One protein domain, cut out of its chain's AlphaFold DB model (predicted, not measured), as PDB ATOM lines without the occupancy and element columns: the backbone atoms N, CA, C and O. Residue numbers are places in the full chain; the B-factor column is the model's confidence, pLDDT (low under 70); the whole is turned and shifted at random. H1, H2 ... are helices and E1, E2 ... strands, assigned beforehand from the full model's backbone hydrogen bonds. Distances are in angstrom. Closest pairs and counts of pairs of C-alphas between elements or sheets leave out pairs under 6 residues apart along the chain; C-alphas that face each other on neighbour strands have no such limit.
ATOM      1  N   LEU A   2     -22.947  43.730   4.560       64.44
ATOM      2  CA  LEU A   2     -22.629  43.927   3.124       64.44
ATOM      3  C   LEU A   2     -23.099  42.804   2.168       64.44
ATOM      4  O   LEU A   2     -23.593  43.098   1.083       64.44
ATOM      5  N   LYS A   3     -23.015  41.524   2.569       68.31
ATOM      6  CA  LYS A   3     -23.534  40.396   1.761       68.31
ATOM      7  C   LYS A   3     -25.053  40.475   1.537       68.31
ATOM      8  O   LYS A   3     -25.521  40.155   0.450       68.31
ATOM      9  N   ASN A   4     -25.802  40.952   2.533       65.75
ATOM     10  CA  ASN A   4     -27.258  41.096   2.440       65.75
ATOM     11  C   ASN A   4     -27.636  42.274   1.535       65.75
ATOM     12  O   ASN A   4     -28.538  42.137   0.721       65.75
ATOM     13  N   VAL A   5     -26.886  43.382   1.594       70.00
ATOM     14  CA  VAL A   5     -27.069  44.534   0.690       70.00
ATOM     15  C   VAL A   5     -26.843  44.138  -0.774       70.00
ATOM     16  O   VAL A   5     -27.650  44.486  -1.629       70.00
ATOM     17  N   LYS A   6     -25.791  43.360  -1.075       73.94
ATOM     18  CA  LYS A   6     -25.536  42.874  -2.445       73.94
ATOM     19  C   LYS A   6     -26.647  41.941  -2.946       73.94
ATOM     20  O   LYS A   6     -27.033  42.030  -4.105       73.94
ATOM     21  N   LYS A   7     -27.168  41.065  -2.080       71.12
ATOM     22  CA  LYS A   7     -28.264  40.146  -2.425       71.12
ATOM     23  C   LYS A   7     -29.576  40.888  -2.704       71.12
ATOM     24  O   LYS A   7     -30.273  40.512  -3.637       71.12
ATOM     25  N   ILE A   8     -29.886  41.925  -1.921       68.00
ATOM     26  CA  ILE A   8     -31.079  42.761  -2.117       68.00
ATOM     27  C   ILE A   8     -31.000  43.504  -3.453       68.00
ATOM     28  O   ILE A   8     -31.928  43.387  -4.241       68.00
ATOM     29  N   ARG A   9     -29.870  44.158  -3.760       68.31
ATOM     30  CA  ARG A   9     -29.686  44.857  -5.047       68.31
ATOM     31  C   ARG A   9     -29.856  43.936  -6.253       68.31
ATOM     32  O   ARG A   9     -30.574  44.273  -7.179       68.31
ATOM     33  N   ASN A  10     -29.261  42.743  -6.199       76.56
ATOM     34  CA  ASN A  10     -29.409  41.758  -7.272       76.56
ATOM     35  C   ASN A  10     -30.876  41.321  -7.456       76.56
ATOM     36  O   ASN A  10     -31.335  41.097  -8.567       76.56
ATOM     37  N   LEU A  11     -31.638  41.203  -6.363       71.19
ATOM     38  CA  LEU A  11     -33.057  40.859  -6.443       71.19
ATOM     39  C   LEU A  11     -33.889  42.006  -7.037       71.19
ATOM     40  O   LEU A  11     -34.772  41.744  -7.847       71.19
ATOM     41  N   GLU A  12     -33.604  43.253  -6.657       69.00
ATOM     42  CA  GLU A  12     -34.238  44.445  -7.234       69.00
ATOM     43  C   GLU A  12     -33.977  44.538  -8.744       69.00
ATOM     44  O   GLU A  12     -34.917  44.743  -9.504       69.00
ATOM     45  N   GLU A  13     -32.738  44.303  -9.184       75.81
ATOM     46  CA  GLU A  13     -32.360  44.260 -10.606       75.81
ATOM     47  C   GLU A  13     -33.132  43.173 -11.369       75.81
ATOM     48  O   GLU A  13     -33.714  43.446 -12.419       75.81
ATOM     49  N   ILE A  14     -33.224  41.958 -10.815       75.38
ATOM     50  CA  ILE A  14     -33.983  40.855 -11.423       75.38
ATOM     51  C   ILE A  14     -35.479  41.186 -11.520       75.38
ATOM     52  O   ILE A  14     -36.103  40.909 -12.544       75.38
ATOM     53  N   ILE A  15     -36.072  41.752 -10.465       72.00
ATOM     54  CA  ILE A  15     -37.494  42.125 -10.457       72.00
ATOM     55  C   ILE A  15     -37.756  43.218 -11.491       72.00
ATOM     56  O   ILE A  15     -38.700  43.097 -12.267       72.00
ATOM     57  N   MET A  16     -36.916  44.255 -11.530       74.06
ATOM     58  CA  MET A  16     -37.038  45.331 -12.511       74.06
ATOM     59  C   MET A  16     -36.930  44.794 -13.933       74.06
ATOM     60  O   MET A  16     -37.782  45.113 -14.751       74.06
ATOM     61  N   ARG A  17     -35.963  43.914 -14.214       76.56
ATOM     62  CA  ARG A  17     -35.827  43.282 -15.530       76.56
ATOM     63  C   ARG A  17     -37.091  42.527 -15.933       76.56
ATOM     64  O   ARG A  17     -37.602  42.758 -17.020       76.56
ATOM     65  N   LYS A  18     -37.646  41.703 -15.044       76.62
ATOM     66  CA  LYS A  18     -38.891  40.973 -15.329       76.62
ATOM     67  C   LYS A  18     -40.082  41.893 -15.579       76.62
ATOM     68  O   LYS A  18     -40.921  41.586 -16.415       76.62
ATOM     69  N   LEU A  19     -40.177  43.005 -14.849       74.12
ATOM     70  CA  LEU A  19     -41.228  43.997 -15.085       74.12
ATOM     71  C   LEU A  19     -41.080  44.644 -16.465       74.12
ATOM     72  O   LEU A  19     -42.074  44.796 -17.164       74.12
ATOM     73  N   LEU A  20     -39.851  44.971 -16.868       79.50
ATOM     74  CA  LEU A  20     -39.573  45.519 -18.194       79.50
ATOM     75  C   LEU A  20     -39.863  44.499 -19.299       79.50
ATOM     76  O   LEU A  20     -40.474  44.858 -20.294       79.50
ATOM     77  N   GLU A  21     -39.482  43.235 -19.111       82.62
ATOM     78  CA  GLU A  21     -39.780  42.150 -20.056       82.62
ATOM     79  C   GLU A  21     -41.294  41.993 -20.268       82.62
ATOM     80  O   GLU A  21     -41.732  41.857 -21.403       82.62
ATOM     81  N   LEU A  22     -42.107  42.107 -19.211       80.06
ATOM     82  CA  LEU A  22     -43.570  42.083 -19.334       80.06
ATOM     83  C   LEU A  22     -44.120  43.298 -20.100       80.06
ATOM     84  O   LEU A  22     -44.984  43.136 -20.956       80.06
ATOM     85  N   GLU A  23     -43.620  44.504 -19.807       86.62
ATOM     86  CA  GLU A  23     -44.019  45.732 -20.516       86.62
ATOM     87  C   GLU A  23     -43.633  45.676 -22.008       86.62
ATOM     88  O   GLU A  23     -44.377  46.162 -22.859       86.62
ATOM     89  N   ILE A  24     -42.496  45.051 -22.331       91.25
ATOM     90  CA  ILE A  24     -42.011  44.832 -23.699       91.25
ATOM     91  C   ILE A  24     -42.860  43.787 -24.427       91.25
ATOM     92  O   ILE A  24     -43.258  44.021 -25.569       91.25
ATOM     93  N   HIS A  25     -43.153  42.662 -23.774       93.69
ATOM     94  CA  HIS A  25     -43.889  41.545 -24.362       93.69
ATOM     95  C   HIS A  25     -45.236  41.991 -24.945       93.69
ATOM     96  O   HIS A  25     -45.531  41.703 -26.103       93.69
ATOM     97  N   ASP A  26     -46.010  42.781 -24.192       92.31
ATOM     98  CA  ASP A  26     -47.306  43.296 -24.655       92.31
ATOM     99  C   ASP A  26     -47.182  44.148 -25.931       92.31
ATOM    100  O   ASP A  26     -48.050  44.090 -26.806       92.31
ATOM    101  N   VAL A  27     -46.109  44.939 -26.056       95.19
ATOM    102  CA  VAL A  27     -45.852  45.768 -27.243       95.19
ATOM    103  C   VAL A  27     -45.503  44.891 -28.441       95.19
ATOM    104  O   VAL A  27     -46.065  45.083 -29.521       95.19
ATOM    105  N   ILE A  28     -44.602  43.922 -28.253       97.06
ATOM    106  CA  ILE A  28     -44.173  43.011 -29.319       97.06
ATOM    107  C   ILE A  28     -45.342  42.186 -29.829       97.06
ATOM    108  O   ILE A  28     -45.594  42.190 -31.030       97.06
ATOM    109  N   GLU A  29     -46.113  41.575 -28.932       96.69
ATOM    110  CA  GLU A  29     -47.260  40.745 -29.296       96.69
ATOM    111  C   GLU A  29     -48.266  41.519 -30.165       96.69
ATOM    112  O   GLU A  29     -48.743  41.013 -31.182       96.69
ATOM    113  N   GLN A  30     -48.586  42.770 -29.809       96.81
ATOM    114  CA  GLN A  30     -49.543  43.570 -30.581       96.81
ATOM    115  C   GLN A  30     -48.983  44.027 -31.940       96.81
ATOM    116  O   GLN A  30     -49.745  44.119 -32.903       96.81
ATOM    117  N   ILE A  31     -47.680  44.313 -32.051       97.50
ATOM    118  CA  ILE A  31     -47.048  44.654 -33.338       97.50
ATOM    119  C   ILE A  31     -46.952  43.420 -34.240       97.50
ATOM    120  O   ILE A  31     -47.312  43.493 -35.416       97.50
ATOM    121  N   GLU A  32     -46.535  42.278 -33.696       97.56
ATOM    122  CA  GLU A  32     -46.468  41.012 -34.425       97.56
ATOM    123  C   GLU A  32     -47.844  40.557 -34.902       97.56
ATOM    124  O   GLU A  32     -47.962  40.057 -36.014       97.56
ATOM    125  N   LEU A  33     -48.906  40.809 -34.134       97.88
ATOM    126  CA  LEU A  33     -50.277  40.572 -34.583       97.88
ATOM    127  C   LEU A  33     -50.590  41.334 -35.879       97.88
ATOM    128  O   LEU A  33     -51.169  40.759 -36.801       97.88
ATOM    129  N   VAL A  34     -50.188  42.607 -35.983       97.81
ATOM    130  CA  VAL A  34     -50.393  43.407 -37.202       97.81
ATOM    131  C   VAL A  34     -49.551  42.865 -38.358       97.81
ATOM    132  O   VAL A  34     -50.062  42.728 -39.470       97.81
ATOM    133  N   ILE A  35     -48.287  42.522 -38.099       97.69
ATOM    134  CA  ILE A  35     -47.374  41.925 -39.086       97.69
ATOM    135  C   ILE A  35     -47.953  40.609 -39.627       97.69
ATOM    136  O   ILE A  35     -48.094  40.452 -40.838       97.69
ATOM    137  N   ASN A  36     -48.341  39.694 -38.740       97.25
ATOM    138  CA  ASN A  36     -48.884  38.386 -39.098       97.25
ATOM    139  C   ASN A  36     -50.194  38.526 -39.868       97.25
ATOM    140  O   ASN A  36     -50.361  37.897 -40.905       97.25
ATOM    141  N   TYR A  37     -51.086  39.425 -39.442       97.69
ATOM    142  CA  TYR A  37     -52.310  39.696 -40.189       97.69
ATOM    143  C   TYR A  37     -52.015  40.160 -41.623       97.69
ATOM    144  O   TYR A  37     -52.642  39.657 -42.557       97.69
ATOM    145  N   ILE A  38     -51.083  41.106 -41.807       96.44
ATOM    146  CA  ILE A  38     -50.709  41.620 -43.135       96.44
ATOM    147  C   ILE A  38     -50.223  40.478 -44.031       96.44
ATOM    148  O   ILE A  38     -50.655  40.383 -45.184       96.44
ATOM    149  N   ASN A  39     -49.367  39.611 -43.488       94.56
ATOM    150  CA  ASN A  39     -48.808  38.468 -44.196       94.56
ATOM    151  C   ASN A  39     -49.885  37.428 -44.553       94.56
ATOM    152  O   ASN A  39     -50.071  37.091 -45.722       94.56
ATOM    153  N   ASP A  40     -50.661  36.987 -43.564       96.44
ATOM    154  CA  ASP A  40     -51.651  35.918 -43.715       96.44
ATOM    155  C   ASP A  40     -52.793  36.311 -44.663       96.44
ATOM    156  O   ASP A  40     -53.343  35.473 -45.384       96.44
ATOM    157  N   ASN A  41     -53.149  37.599 -44.696       95.12
ATOM    158  CA  ASN A  41     -54.263  38.108 -45.497       95.12
ATOM    159  C   ASN A  41     -53.828  38.720 -46.832       95.12
ATOM    160  O   ASN A  41     -54.691  39.164 -47.593       95.12
ATOM    161  N   ASN A  42     -52.524  38.731 -47.143       91.00
ATOM    162  CA  ASN A  42     -51.979  39.380 -48.338       91.00
ATOM    163  C   ASN A  42     -52.506  40.816 -48.495       91.00
ATOM    164  O   ASN A  42     -53.023  41.190 -49.554       91.00
ATOM    165  N   SER A  43     -52.455  41.597 -47.411       91.62
ATOM    166  CA  SER A  43     -53.097  42.911 -47.362       91.62
ATOM    167  C   SER A  43     -52.617  43.820 -48.492       91.62
ATOM    168  O   SER A  43     -51.434  43.890 -48.834       91.62
ATOM    169  N   VAL A  44     -53.572  44.543 -49.074       90.62
ATOM    170  CA  VAL A  44     -53.337  45.402 -50.231       90.62
ATOM    171  C   VAL A  44     -53.532  46.853 -49.834       90.62
ATOM    172  O   VAL A  44     -54.577  47.245 -49.309       90.62
ATOM    173  N   LEU A  45     -52.533  47.668 -50.143       93.06
ATOM    174  CA  LEU A  45     -52.556  49.091 -49.887       93.06
ATOM    175  C   LEU A  45     -53.480  49.813 -50.863       93.06
ATOM    176  O   LEU A  45     -53.605  49.490 -52.051       93.06
ATOM    177  N   THR A  46     -54.116  50.845 -50.333       91.00
ATOM    178  CA  THR A  46     -54.789  51.878 -51.116       91.00
ATOM    179  C   THR A  46     -53.771  52.684 -51.931       91.00
ATOM    180  O   THR A  46     -52.573  52.646 -51.668       91.00
ATOM    181  N   VAL A  47     -54.246  53.481 -52.895       86.19
ATOM    182  CA  VAL A  47     -53.389  54.390 -53.688       86.19
ATOM    183  C   VAL A  47     -52.617  55.376 -52.800       86.19
ATOM    184  O   VAL A  47     -51.519  55.790 -53.146       86.19
ATOM    185  N   ALA A  48     -53.170  55.717 -51.631       87.19
ATOM    186  CA  ALA A  48     -52.524  56.573 -50.638       87.19
ATOM    187  C   ALA A  48     -51.463  55.844 -49.789       87.19
ATOM    188  O   ALA A  48     -50.939  56.433 -48.852       87.19
ATOM    189  N   GLY A  49     -51.181  54.566 -50.064       90.25
ATOM    190  CA  GLY A  49     -50.207  53.778 -49.309       90.25
ATOM    191  C   GLY A  49     -50.689  53.344 -47.922       90.25
ATOM    192  O   GLY A  49     -49.864  53.004 -47.088       90.25
ATOM    193  N   ASN A  50     -52.002  53.353 -47.662       92.88
ATOM    194  CA  ASN A  50     -52.593  52.952 -46.378       92.88
ATOM    195  C   ASN A  50     -53.311  51.605 -46.477       92.88
ATOM    196  O   ASN A  50     -53.850  51.281 -47.542       92.88
ATOM    197  N   LEU A  51     -53.428  50.888 -45.354       94.88
ATOM    198  CA  LEU A  51     -54.309  49.723 -45.235       94.88
ATOM    199  C   LEU A  51     -55.770  50.101 -45.535       94.88
ATOM    200  O   LEU A  51     -56.249  51.185 -45.185       94.88
ATOM    201  N   GLY A  52     -56.494  49.197 -46.197       94.38
ATOM    202  CA  GLY A  52     -57.907  49.397 -46.511       94.38
ATOM    203  C   GLY A  52     -58.799  49.387 -45.264       94.38
ATOM    204  O   GLY A  52     -58.468  48.789 -44.244       94.38
ATOM    205  N   GLN A  53     -59.991  49.991 -45.359       95.94
ATOM    206  CA  GLN A  53     -60.963  50.031 -44.251       95.94
ATOM    207  C   GLN A  53     -61.368  48.631 -43.758       95.94
ATOM    208  O   GLN A  53     -61.593  48.435 -42.568       95.94
ATOM    209  N   LYS A  54     -61.451  47.650 -44.670       96.38
ATOM    210  CA  LYS A  54     -61.763  46.254 -44.326       96.38
ATOM    211  C   LYS A  54     -60.664  45.623 -43.476       96.38
ATOM    212  O   LYS A  54     -60.984  45.024 -42.456       96.38
ATOM    213  N   ASP A  55     -59.404  45.818 -43.864       96.81
ATOM    214  CA  ASP A  55     -58.255  45.315 -43.111       96.81
ATOM    215  C   ASP A  55     -58.140  45.999 -41.753       96.81
ATOM    216  O   ASP A  55     -57.986  45.328 -40.743       96.81
ATOM    217  N   CYS A  56     -58.319  47.322 -41.698       97.50
ATOM    218  CA  CYS A  56     -58.315  48.052 -40.430       97.50
ATOM    219  C   CYS A  56     -59.421  47.566 -39.482       97.50
ATOM    220  O   CYS A  56     -59.197  47.421 -38.283       97.50
ATOM    221  N   PHE A  57     -60.620  47.303 -40.010       97.62
ATOM    222  CA  PHE A  57     -61.737  46.793 -39.219       97.62
ATOM    223  C   PHE A  57     -61.466  45.386 -38.675       97.62
ATOM    224  O   PHE A  57     -61.726  45.134 -37.499       97.62
ATOM    225  N   ALA A  58     -60.924  44.494 -39.508       97.69
ATOM    226  CA  ALA A  58     -60.561  43.139 -39.112       97.69
ATOM    227  C   ALA A  58     -59.395  43.125 -38.110       97.69
ATOM    228  O   ALA A  58     -59.491  42.471 -37.083       97.69
ATOM    229  N   LEU A  59     -58.343  43.913 -38.335       97.25
ATOM    230  CA  LEU A  59     -57.252  44.094 -37.374       97.25
ATOM    231  C   LEU A  59     -57.766  44.599 -36.027       97.25
ATOM    232  O   LEU A  59     -57.427  44.055 -34.982       97.25
ATOM    233  N   ASN A  60     -58.625  45.618 -36.037       97.38
ATOM    234  CA  ASN A  60     -59.159  46.198 -34.812       97.38
ATOM    235  C   ASN A  60     -59.936  45.182 -33.963       97.38
ATOM    236  O   ASN A  60     -59.906  45.297 -32.745       97.38
ATOM    237  N   SER A  61     -60.609  44.190 -34.556       96.56
ATOM    238  CA  SER A  61     -61.312  43.167 -33.767       96.56
ATOM    239  C   SER A  61     -60.369  42.200 -33.039       96.56
ATOM    240  O   SER A  61     -60.799  41.564 -32.076       96.56
ATOM    241  N   LEU A  62     -59.101  42.131 -33.456       96.81
ATOM    242  CA  LEU A  62     -58.062  41.272 -32.882       96.81
ATOM    243  C   LEU A  62     -57.232  41.969 -31.787       96.81
ATOM    244  O   LEU A  62     -56.614  41.293 -30.969       96.81
ATOM    245  N   LEU A  63     -57.210  43.305 -31.751       95.00
ATOM    246  CA  LEU A  63     -56.397  44.078 -30.803       95.00
ATOM    247  C   LEU A  63     -56.973  44.067 -29.378       95.00
ATOM    248  O   LEU A  63     -58.193  44.090 -29.182       95.00
ATOM    249  N   LYS A  64     -56.087  44.131 -28.372       90.94
ATOM    250  CA  LYS A  64     -56.469  44.235 -26.947       90.94
ATOM    251  C   LYS A  64     -57.269  45.518 -26.676       90.94
ATOM    252  O   LYS A  64     -58.339  45.472 -26.074       90.94
ATOM    253  N   ASP A  65     -56.788  46.651 -27.188       87.31
ATOM    254  CA  ASP A  65     -57.409  47.977 -27.053       87.31
ATOM    255  C   ASP A  65     -58.320  48.323 -28.247       87.31
ATOM    256  O   ASP A  65     -58.200  49.388 -28.866       87.31
ATOM    257  N   ARG A  66     -59.223  47.408 -28.617       92.44
ATOM    258  CA  ARG A  66     -60.104  47.613 -29.772       92.44
ATOM    259  C   ARG A  66     -61.028  48.816 -29.601       92.44
ATOM    260  O   ARG A  66     -61.604  49.054 -28.541       92.44
ATOM    261  N   ILE A  67     -61.248  49.533 -30.696       91.19
ATOM    262  CA  ILE A  67     -62.284  50.560 -30.782       91.19
ATOM    263  C   ILE A  67     -63.602  49.882 -31.142       91.19
ATOM    264  O   ILE A  67     -63.666  49.133 -32.114       91.19
ATOM    265  N   GLU A  68     -64.672  50.178 -30.410       92.00
ATOM    266  CA  GLU A  68     -66.003  49.669 -30.744       92.00
ATOM    267  C   GLU A  68     -66.499  50.279 -32.064       92.00
ATOM    268  O   GLU A  68     -66.593  51.502 -32.228       92.00
ATOM    269  N   VAL A  69     -66.752  49.405 -33.040       92.50
ATOM    270  CA  VAL A  69     -67.279  49.729 -34.368       92.50
ATOM    271  C   VAL A  69     -68.091  48.554 -34.904       92.50
ATOM    272  O   VAL A  69     -67.643  47.414 -34.839       92.50
ATOM    273  N   ASP A  70     -69.240  48.837 -35.514       92.69
ATOM    274  CA  ASP A  70     -70.105  47.785 -36.072       92.69
ATOM    275  C   ASP A  70     -69.772  47.437 -37.530       92.69
ATOM    276  O   ASP A  70     -70.166  46.386 -38.037       92.69
ATOM    277  N   LYS A  71     -69.114  48.353 -38.255       94.81
ATOM    278  CA  LYS A  71     -68.893  48.262 -39.707       94.81
ATOM    279  C   LYS A  71     -67.530  48.836 -40.119       94.81
ATOM    280  O   LYS A  71     -67.030  49.737 -39.440       94.81
ATOM    281  N   PRO A  72     -66.961  48.397 -41.262       95.25
ATOM    282  CA  PRO A  72     -65.693  48.899 -41.797       95.25
ATOM    283  C   PRO A  72     -65.864  50.278 -42.452       95.25
ATOM    284  O   PRO A  72     -65.759  50.419 -43.665       95.25
ATOM    285  N   THR A  73     -66.195  51.294 -41.655       94.56
ATOM    286  CA  THR A  73     -66.438  52.672 -42.123       94.56
ATOM    287  C   THR A  73     -65.302  53.633 -41.795       94.56
ATOM    288  O   THR A  73     -65.277  54.749 -42.312       94.56
ATOM    289  N   LYS A  74     -64.376  53.221 -40.924       94.06
ATOM    290  CA  LYS A  74     -63.268  54.049 -40.456       94.06
ATOM    291  C   LYS A  74     -62.012  53.828 -41.296       94.06
ATOM    292  O   LYS A  74     -61.690  52.702 -41.670       94.06
ATOM    293  N   ASN A  75     -61.294  54.914 -41.562       94.44
ATOM    294  CA  ASN A  75     -59.968  54.897 -42.179       94.44
ATOM    295  C   ASN A  75     -58.885  54.569 -41.139       94.44
ATOM    296  O   ASN A  75     -59.113  54.724 -39.941       94.44
ATOM    297  N   MET A  76     -57.689  54.191 -41.601       94.94
ATOM    298  CA  MET A  76     -56.548  53.844 -40.740       94.94
ATOM    299  C   MET A  76     -56.215  54.927 -39.698       94.94
ATOM    300  O   MET A  76     -56.041  54.600 -38.532       94.94
ATOM    301  N   GLU A  77     -56.259  56.216 -40.068       91.62
ATOM    302  CA  GLU A  77     -56.028  57.366 -39.161       91.62
ATOM    303  C   GLU A  77     -56.993  57.429 -37.958       91.62
ATOM    304  O   GLU A  77     -56.776  58.161 -36.989       91.62
ATOM    305  N   GLN A  78     -58.118  56.713 -38.033       91.81
ATOM    306  CA  GLN A  78     -59.125  56.638 -36.974       91.81
ATOM    307  C   GLN A  78     -58.934  55.412 -36.068       91.81
ATOM    308  O   GLN A  78     -59.700  55.246 -35.116       91.81
ATOM    309  N   TYR A  79     -57.922  54.585 -36.346       94.06
ATOM    310  CA  TYR A  79     -57.452  53.471 -35.528       94.06
ATOM    311  C   TYR A  79     -56.018  53.765 -35.065       94.06
ATOM    312  O   TYR A  79     -55.066  53.314 -35.700       94.06
ATOM    313  N   PRO A  80     -55.832  54.514 -33.963       92.44
ATOM    314  CA  PRO A  80     -54.529  55.074 -33.612       92.44
ATOM    315  C   PRO A  80     -53.426  54.027 -33.417       92.44
ATOM    316  O   PRO A  80     -52.289  54.277 -33.803       92.44
ATOM    317  N   PHE A  81     -53.748  52.845 -32.874       95.62
ATOM    318  CA  PHE A  81     -52.767  51.760 -32.760       95.62
ATOM    319  C   PHE A  81     -52.370  51.190 -34.128       95.62
ATOM    320  O   PHE A  81     -51.192  50.969 -34.373       95.62
ATOM    321  N   ILE A  82     -53.331  50.988 -35.037       97.19
ATOM    322  CA  ILE A  82     -53.054  50.469 -36.387       97.19
ATOM    323  C   ILE A  82     -52.227  51.485 -37.178       97.19
ATOM    324  O   ILE A  82     -51.245  51.105 -37.804       97.19
ATOM    325  N   GLU A  83     -52.581  52.773 -37.113       95.25
ATOM    326  CA  GLU A  83     -51.796  53.865 -37.706       95.25
ATOM    327  C   GLU A  83     -50.355  53.863 -37.173       95.25
ATOM    328  O   GLU A  83     -49.408  53.896 -37.959       95.25
ATOM    329  N   PHE A  84     -50.187  53.759 -35.849       95.44
ATOM    330  CA  PHE A  84     -48.879  53.668 -35.202       95.44
ATOM    331  C   PHE A  84     -48.078  52.449 -35.683       95.44
ATOM    332  O   PHE A  84     -46.965  52.604 -36.185       95.44
ATOM    333  N   ALA A  85     -48.650  51.249 -35.568       96.94
ATOM    334  CA  ALA A  85     -47.990  50.000 -35.929       96.94
ATOM    335  C   ALA A  85     -47.595  49.991 -37.408       96.94
ATOM    336  O   ALA A  85     -46.471  49.638 -37.750       96.94
ATOM    337  N   TYR A  86     -48.489  50.451 -38.284       96.06
ATOM    338  CA  TYR A  86     -48.231  50.512 -39.715       96.06
ATOM    339  C   TYR A  86     -47.083  51.462 -40.067       96.06
ATOM    340  O   TYR A  86     -46.250  51.118 -40.905       96.06
ATOM    341  N   LYS A  87     -46.989  52.629 -39.414       94.88
ATOM    342  CA  LYS A  87     -45.863  53.554 -39.617       94.88
ATOM    343  C   LYS A  87     -44.535  52.919 -39.195       94.88
ATOM    344  O   LYS A  87     -43.578  52.997 -39.955       94.88
ATOM    345  N   ILE A  88     -44.494  52.225 -38.055       96.31
ATOM    346  CA  ILE A  88     -43.299  51.477 -37.626       96.31
ATOM    347  C   ILE A  88     -42.926  50.407 -38.656       96.31
ATOM    348  O   ILE A  88     -41.800  50.390 -39.139       96.31
ATOM    349  N   ILE A  89     -43.879  49.557 -39.038       96.31
ATOM    350  CA  ILE A  89     -43.668  48.456 -39.989       96.31
ATOM    351  C   ILE A  89     -43.182  48.972 -41.351       96.31
ATOM    352  O   ILE A  89     -42.307  48.364 -41.967       96.31
ATOM    353  N   SER A  90     -43.719  50.105 -41.811       94.62
ATOM    354  CA  SER A  90     -43.310  50.729 -43.074       94.62
ATOM    355  C   SER A  90     -41.842  51.161 -43.035       94.62
ATOM    356  O   SER A  90     -41.093  50.883 -43.969       94.62
ATOM    357  N   GLU A  91     -41.406  51.770 -41.930       95.25
ATOM    358  CA  GLU A  91     -40.012  52.191 -41.740       95.25
ATOM    359  C   GLU A  91     -39.054  51.016 -41.487       95.25
ATOM    360  O   GLU A  91     -37.869  51.109 -41.802       95.25
ATOM    361  N   MET A  92     -39.552  49.883 -40.977       94.62
ATOM    362  CA  MET A  92     -38.761  48.652 -40.838       94.62
ATOM    363  C   MET A  92     -38.343  48.055 -42.190       94.62
ATOM    364  O   MET A  92     -37.412  47.254 -42.231       94.62
ATOM    365  N   LYS A  93     -39.034  48.407 -43.288       94.88
ATOM    366  CA  LYS A  93     -38.780  47.894 -44.650       94.88
ATOM    367  C   LYS A  93     -38.765  46.359 -44.743       94.88
ATOM    368  O   LYS A  93     -38.094  45.793 -45.600       94.88
ATOM    369  N   ILE A  94     -39.539  45.685 -43.892       96.00
ATOM    370  CA  ILE A  94     -39.686  44.217 -43.891       96.00
ATOM    371  C   ILE A  94     -40.588  43.692 -45.023       96.00
ATOM    372  O   ILE A  94     -40.764  42.487 -45.173       96.00
ATOM    373  N   TYR A  95     -41.153  44.587 -45.835       96.12
ATOM    374  CA  TYR A  95     -41.980  44.248 -46.986       96.12
ATOM    375  C   TYR A  95     -41.500  44.982 -48.236       96.12
ATOM    376  O   TYR A  95     -41.238  46.185 -48.197       96.12
ATOM    377  N   ASP A  96     -41.489  44.274 -49.361       94.25
ATOM    378  CA  ASP A  96     -41.379  44.858 -50.689       94.25
ATOM    379  C   ASP A  96     -42.763  45.270 -51.205       94.25
ATOM    380  O   ASP A  96     -43.777  44.601 -50.977       94.25
ATOM    381  N   LEU A  97     -42.802  46.382 -51.940       92.81
ATOM    382  CA  LEU A  97     -44.014  46.905 -52.563       92.81
ATOM    383  C   LEU A  97     -44.165  46.329 -53.972       92.81
ATOM    384  O   LEU A  97     -43.470  46.753 -54.898       92.81
ATOM    385  N   GLN A  98     -45.097  45.396 -54.157       92.31
ATOM    386  CA  GLN A  98     -45.359  44.798 -55.465       92.31
ATOM    387  C   GLN A  98     -46.645  45.350 -56.094       92.31
ATOM    388  O   GLN A  98     -47.712  45.298 -55.475       92.31
ATOM    389  N   PRO A  99     -46.591  45.881 -57.329       88.88
ATOM    390  CA  PRO A  99     -47.787  46.350 -58.010       88.88
ATOM    391  C   PRO A  99     -48.687  45.171 -58.391       88.88
ATOM    392  O   PRO A  99     -48.263  44.207 -59.027       88.88
ATOM    393  N   VAL A 100     -49.968  45.292 -58.059       86.88
ATOM    394  CA  VAL A 100     -51.034  44.362 -58.446       86.88
ATOM    395  C   VAL A 100     -51.964  45.059 -59.444       86.88
ATOM    396  O   VAL A 100     -51.953  46.284 -59.603       86.88
ATOM    397  N   LYS A 101     -52.799  44.281 -60.145       78.31
ATOM    398  CA  LYS A 101     -53.821  44.801 -61.068       78.31
ATOM    399  C   LYS A 101     -54.630  45.940 -60.415       78.31
ATOM    400  O   LYS A 101     -55.061  45.822 -59.267       78.31
ATOM    401  N   SER A 102     -54.873  47.007 -61.181       70.06
ATOM    402  CA  SER A 102     -55.691  48.172 -60.791       70.06
ATOM    403  C   SER A 102     -55.074  49.094 -59.726       70.06
ATOM    404  O   SER A 102     -55.728  49.389 -58.727       70.06
ATOM    405  N   SER A 103     -53.830  49.553 -59.943       73.94
ATOM    406  CA  SER A 103     -53.123  50.568 -59.123       73.94
ATOM    407  C   SER A 103     -53.039  50.254 -57.624       73.94
ATOM    408  O   SER A 103     -52.958  51.152 -56.790       73.94
ATOM    409  N   LYS A 104     -53.113  48.971 -57.287       79.94
ATOM    410  CA  LYS A 104     -53.031  48.452 -55.929       79.94
ATOM    411  C   LYS A 104     -51.616  47.959 -55.667       79.94
ATOM    412  O   LYS A 104     -50.965  47.474 -56.589       79.94
ATOM    413  N   ILE A 105     -51.157  48.070 -54.428       90.12
ATOM    414  CA  ILE A 105     -49.814  47.642 -54.028       90.12
ATOM    415  C   ILE A 105     -49.966  46.569 -52.958       90.12
ATOM    416  O   ILE A 105     -50.635  46.801 -51.955       90.12
ATOM    417  N   GLN A 106     -49.390  45.397 -53.182       91.88
ATOM    418  CA  GLN A 106     -49.332  44.323 -52.198       91.88
ATOM    419  C   GLN A 106     -48.019  44.407 -51.426       91.88
ATOM    420  O   GLN A 106     -46.973  44.709 -52.002       91.88
ATOM    421  N   LEU A 107     -48.103  44.131 -50.126       93.50
ATOM    422  CA  LEU A 107     -46.948  43.951 -49.256       93.50
ATOM    423  C   LEU A 107     -46.476  42.502 -49.366       93.50
ATOM    424  O   LEU A 107     -47.253  41.586 -49.099       93.50
ATOM    425  N   VAL A 108     -45.226  42.296 -49.782       94.69
ATOM    426  CA  VAL A 108     -44.623  40.961 -49.903       94.69
ATOM    427  C   VAL A 108     -43.430  40.867 -48.955       94.69
ATOM    428  O   VAL A 108     -42.554  41.725 -49.046       94.69
ATOM    429  N   PRO A 109     -43.381  39.888 -48.031       96.12
ATOM    430  CA  PRO A 109     -42.255  39.738 -47.112       96.12
ATOM    431  C   PRO A 109     -40.924  39.614 -47.857       96.12
ATOM    432  O   PRO A 109     -40.850  38.927 -48.877       96.12
ATOM    433  N   ASN A 110     -39.879  40.260 -47.340       95.62
ATOM    434  CA  ASN A 110     -38.523  40.183 -47.889       95.62
ATOM    435  C   ASN A 110     -37.531  39.594 -46.867       95.62
ATOM    436  O   ASN A 110     -37.911  39.193 -45.769       95.62
ATOM    437  N   ASP A 111     -36.237  39.568 -47.191       95.75
ATOM    438  CA  ASP A 111     -35.203  39.006 -46.306       95.75
ATOM    439  C   ASP A 111     -35.146  39.664 -44.911       95.75
ATOM    440  O   ASP A 111     -34.654  39.057 -43.956       95.75
ATOM    441  N   LEU A 112     -35.605  40.915 -44.767       94.56
ATOM    442  CA  LEU A 112     -35.654  41.592 -43.468       94.56
ATOM    443  C   LEU A 112     -36.796  41.082 -42.593       94.56
ATOM    444  O   LEU A 112     -36.641  41.087 -41.374       94.56
ATOM    445  N   TYR A 113     -37.899  40.622 -43.183       96.12
ATOM    446  CA  TYR A 113     -38.985  39.975 -42.445       96.12
ATOM    447  C   TYR A 113     -38.493  38.715 -41.734       96.12
ATOM    448  O   TYR A 113     -38.662  38.585 -40.522       96.12
ATOM    449  N   GLU A 114     -37.799  37.834 -42.459       95.19
ATOM    450  CA  GLU A 114     -37.249  36.601 -41.887       95.19
ATOM    451  C   GLU A 114     -36.244  36.911 -40.773       95.19
ATOM    452  O   GLU A 114     -36.355  36.403 -39.658       95.19
ATOM    453  N   LYS A 115     -35.322  37.851 -41.022       93.81
ATOM    454  CA  LYS A 115     -34.360  38.294 -40.002       93.81
ATOM    455  C   LYS A 115     -35.039  38.891 -38.779       93.81
ATOM    456  O   LYS A 115     -34.568  38.657 -37.674       93.81
ATOM    457  N   PHE A 116     -36.105  39.670 -38.958       94.75
ATOM    458  CA  PHE A 116     -36.860  40.230 -37.843       94.75
ATOM    459  C   PHE A 116     -37.512  39.120 -37.014       94.75
ATOM    460  O   PHE A 116     -37.443  39.164 -35.788       94.75
ATOM    461  N   ASN A 117     -38.072  38.092 -37.654       94.94
ATOM    462  CA  ASN A 117     -38.683  36.957 -36.960       94.94
ATOM    463  C   ASN A 117     -37.681  36.141 -36.126       94.94
ATOM    464  O   ASN A 117     -38.060  35.623 -35.077       94.94
ATOM    465  N   GLU A 118     -36.410  36.082 -36.533       94.81
ATOM    466  CA  GLU A 118     -35.323  35.420 -35.790       94.81
ATOM    467  C   GLU A 118     -34.862  36.177 -34.523       94.81
ATOM    468  O   GLU A 118     -34.069  35.652 -33.723       94.81
ATOM    469  N   LEU A 119     -35.303  37.423 -34.341       90.88
ATOM    470  CA  LEU A 119     -34.954  38.244 -33.184       90.88
ATOM    471  C   LEU A 119     -35.779  37.863 -31.952       90.88
ATOM    472  O   LEU A 119     -36.950  37.489 -32.045       90.88
TER     473      LEU A 119
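This is residues 2 to 119 of the 297 residues of an uncharacterized protein of Epulopiscium sp. SCG-C07WGA-EpuloA2 (UniProt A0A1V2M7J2). The long helix H1 sticks out as an arm, residues 2 to 25, from a small body, where H3 crosses it about perpendicular. A hairpin of E1 and E2 lies by residues 35 to 39 of H1. The printed part has 118 residues, in the order H1, H2, H3, E1, E2, H4, mostly helix, with one antiparallel sheet, E1 - E2. It is loose, with a radius of gyration of the C-alphas of 19.1 A, and spans 72 by 36 by 20 A, the arm making the length.

H1, residues 2 to 40, begins with C-alpha 2 at (-22.629, 43.927, 3.124) and is 55.7 A long. H2 is residues 53 to 62, and H3, residues 80 to 92, is 18.5 A long. E1 is residues 95 to 100, E2 residues 104 to 109. H4, residues 111 to 117, ends with C-alpha 117 at (-38.683, 36.957, -36.960).

H1 touches H3 with residues 31 to 35 alone, closest C-alphas Ile 31 and Ala 85, 6.0 A, at 89 degrees. H1 and H2, a helical hairpin, only just touch, with 3 pairs of C-alphas within 8 A, closest Val 34 and Leu 59, 6.9 A. H2 and H3 only just touch, also with 3 pairs, closest Cys 56 and Ile 82, 7.1 A. In the hairpin E1 and E2, N 98 and O 106 are 2.9 A apart, within hydrogen-bond range. H4 touches no helix. Every O i to N i+4 pair is within range in H3 and H4, 34 of 35 in H1 and 5 of 6 in H2.

The body without residues 2 to 25 spans 37 by 37 by 20 A. The links H1 to H2 and H2 to H3 are long. The printed part has no cut. Residues 2 to 4, 8 to 9 and 12 have pLDDT under 70.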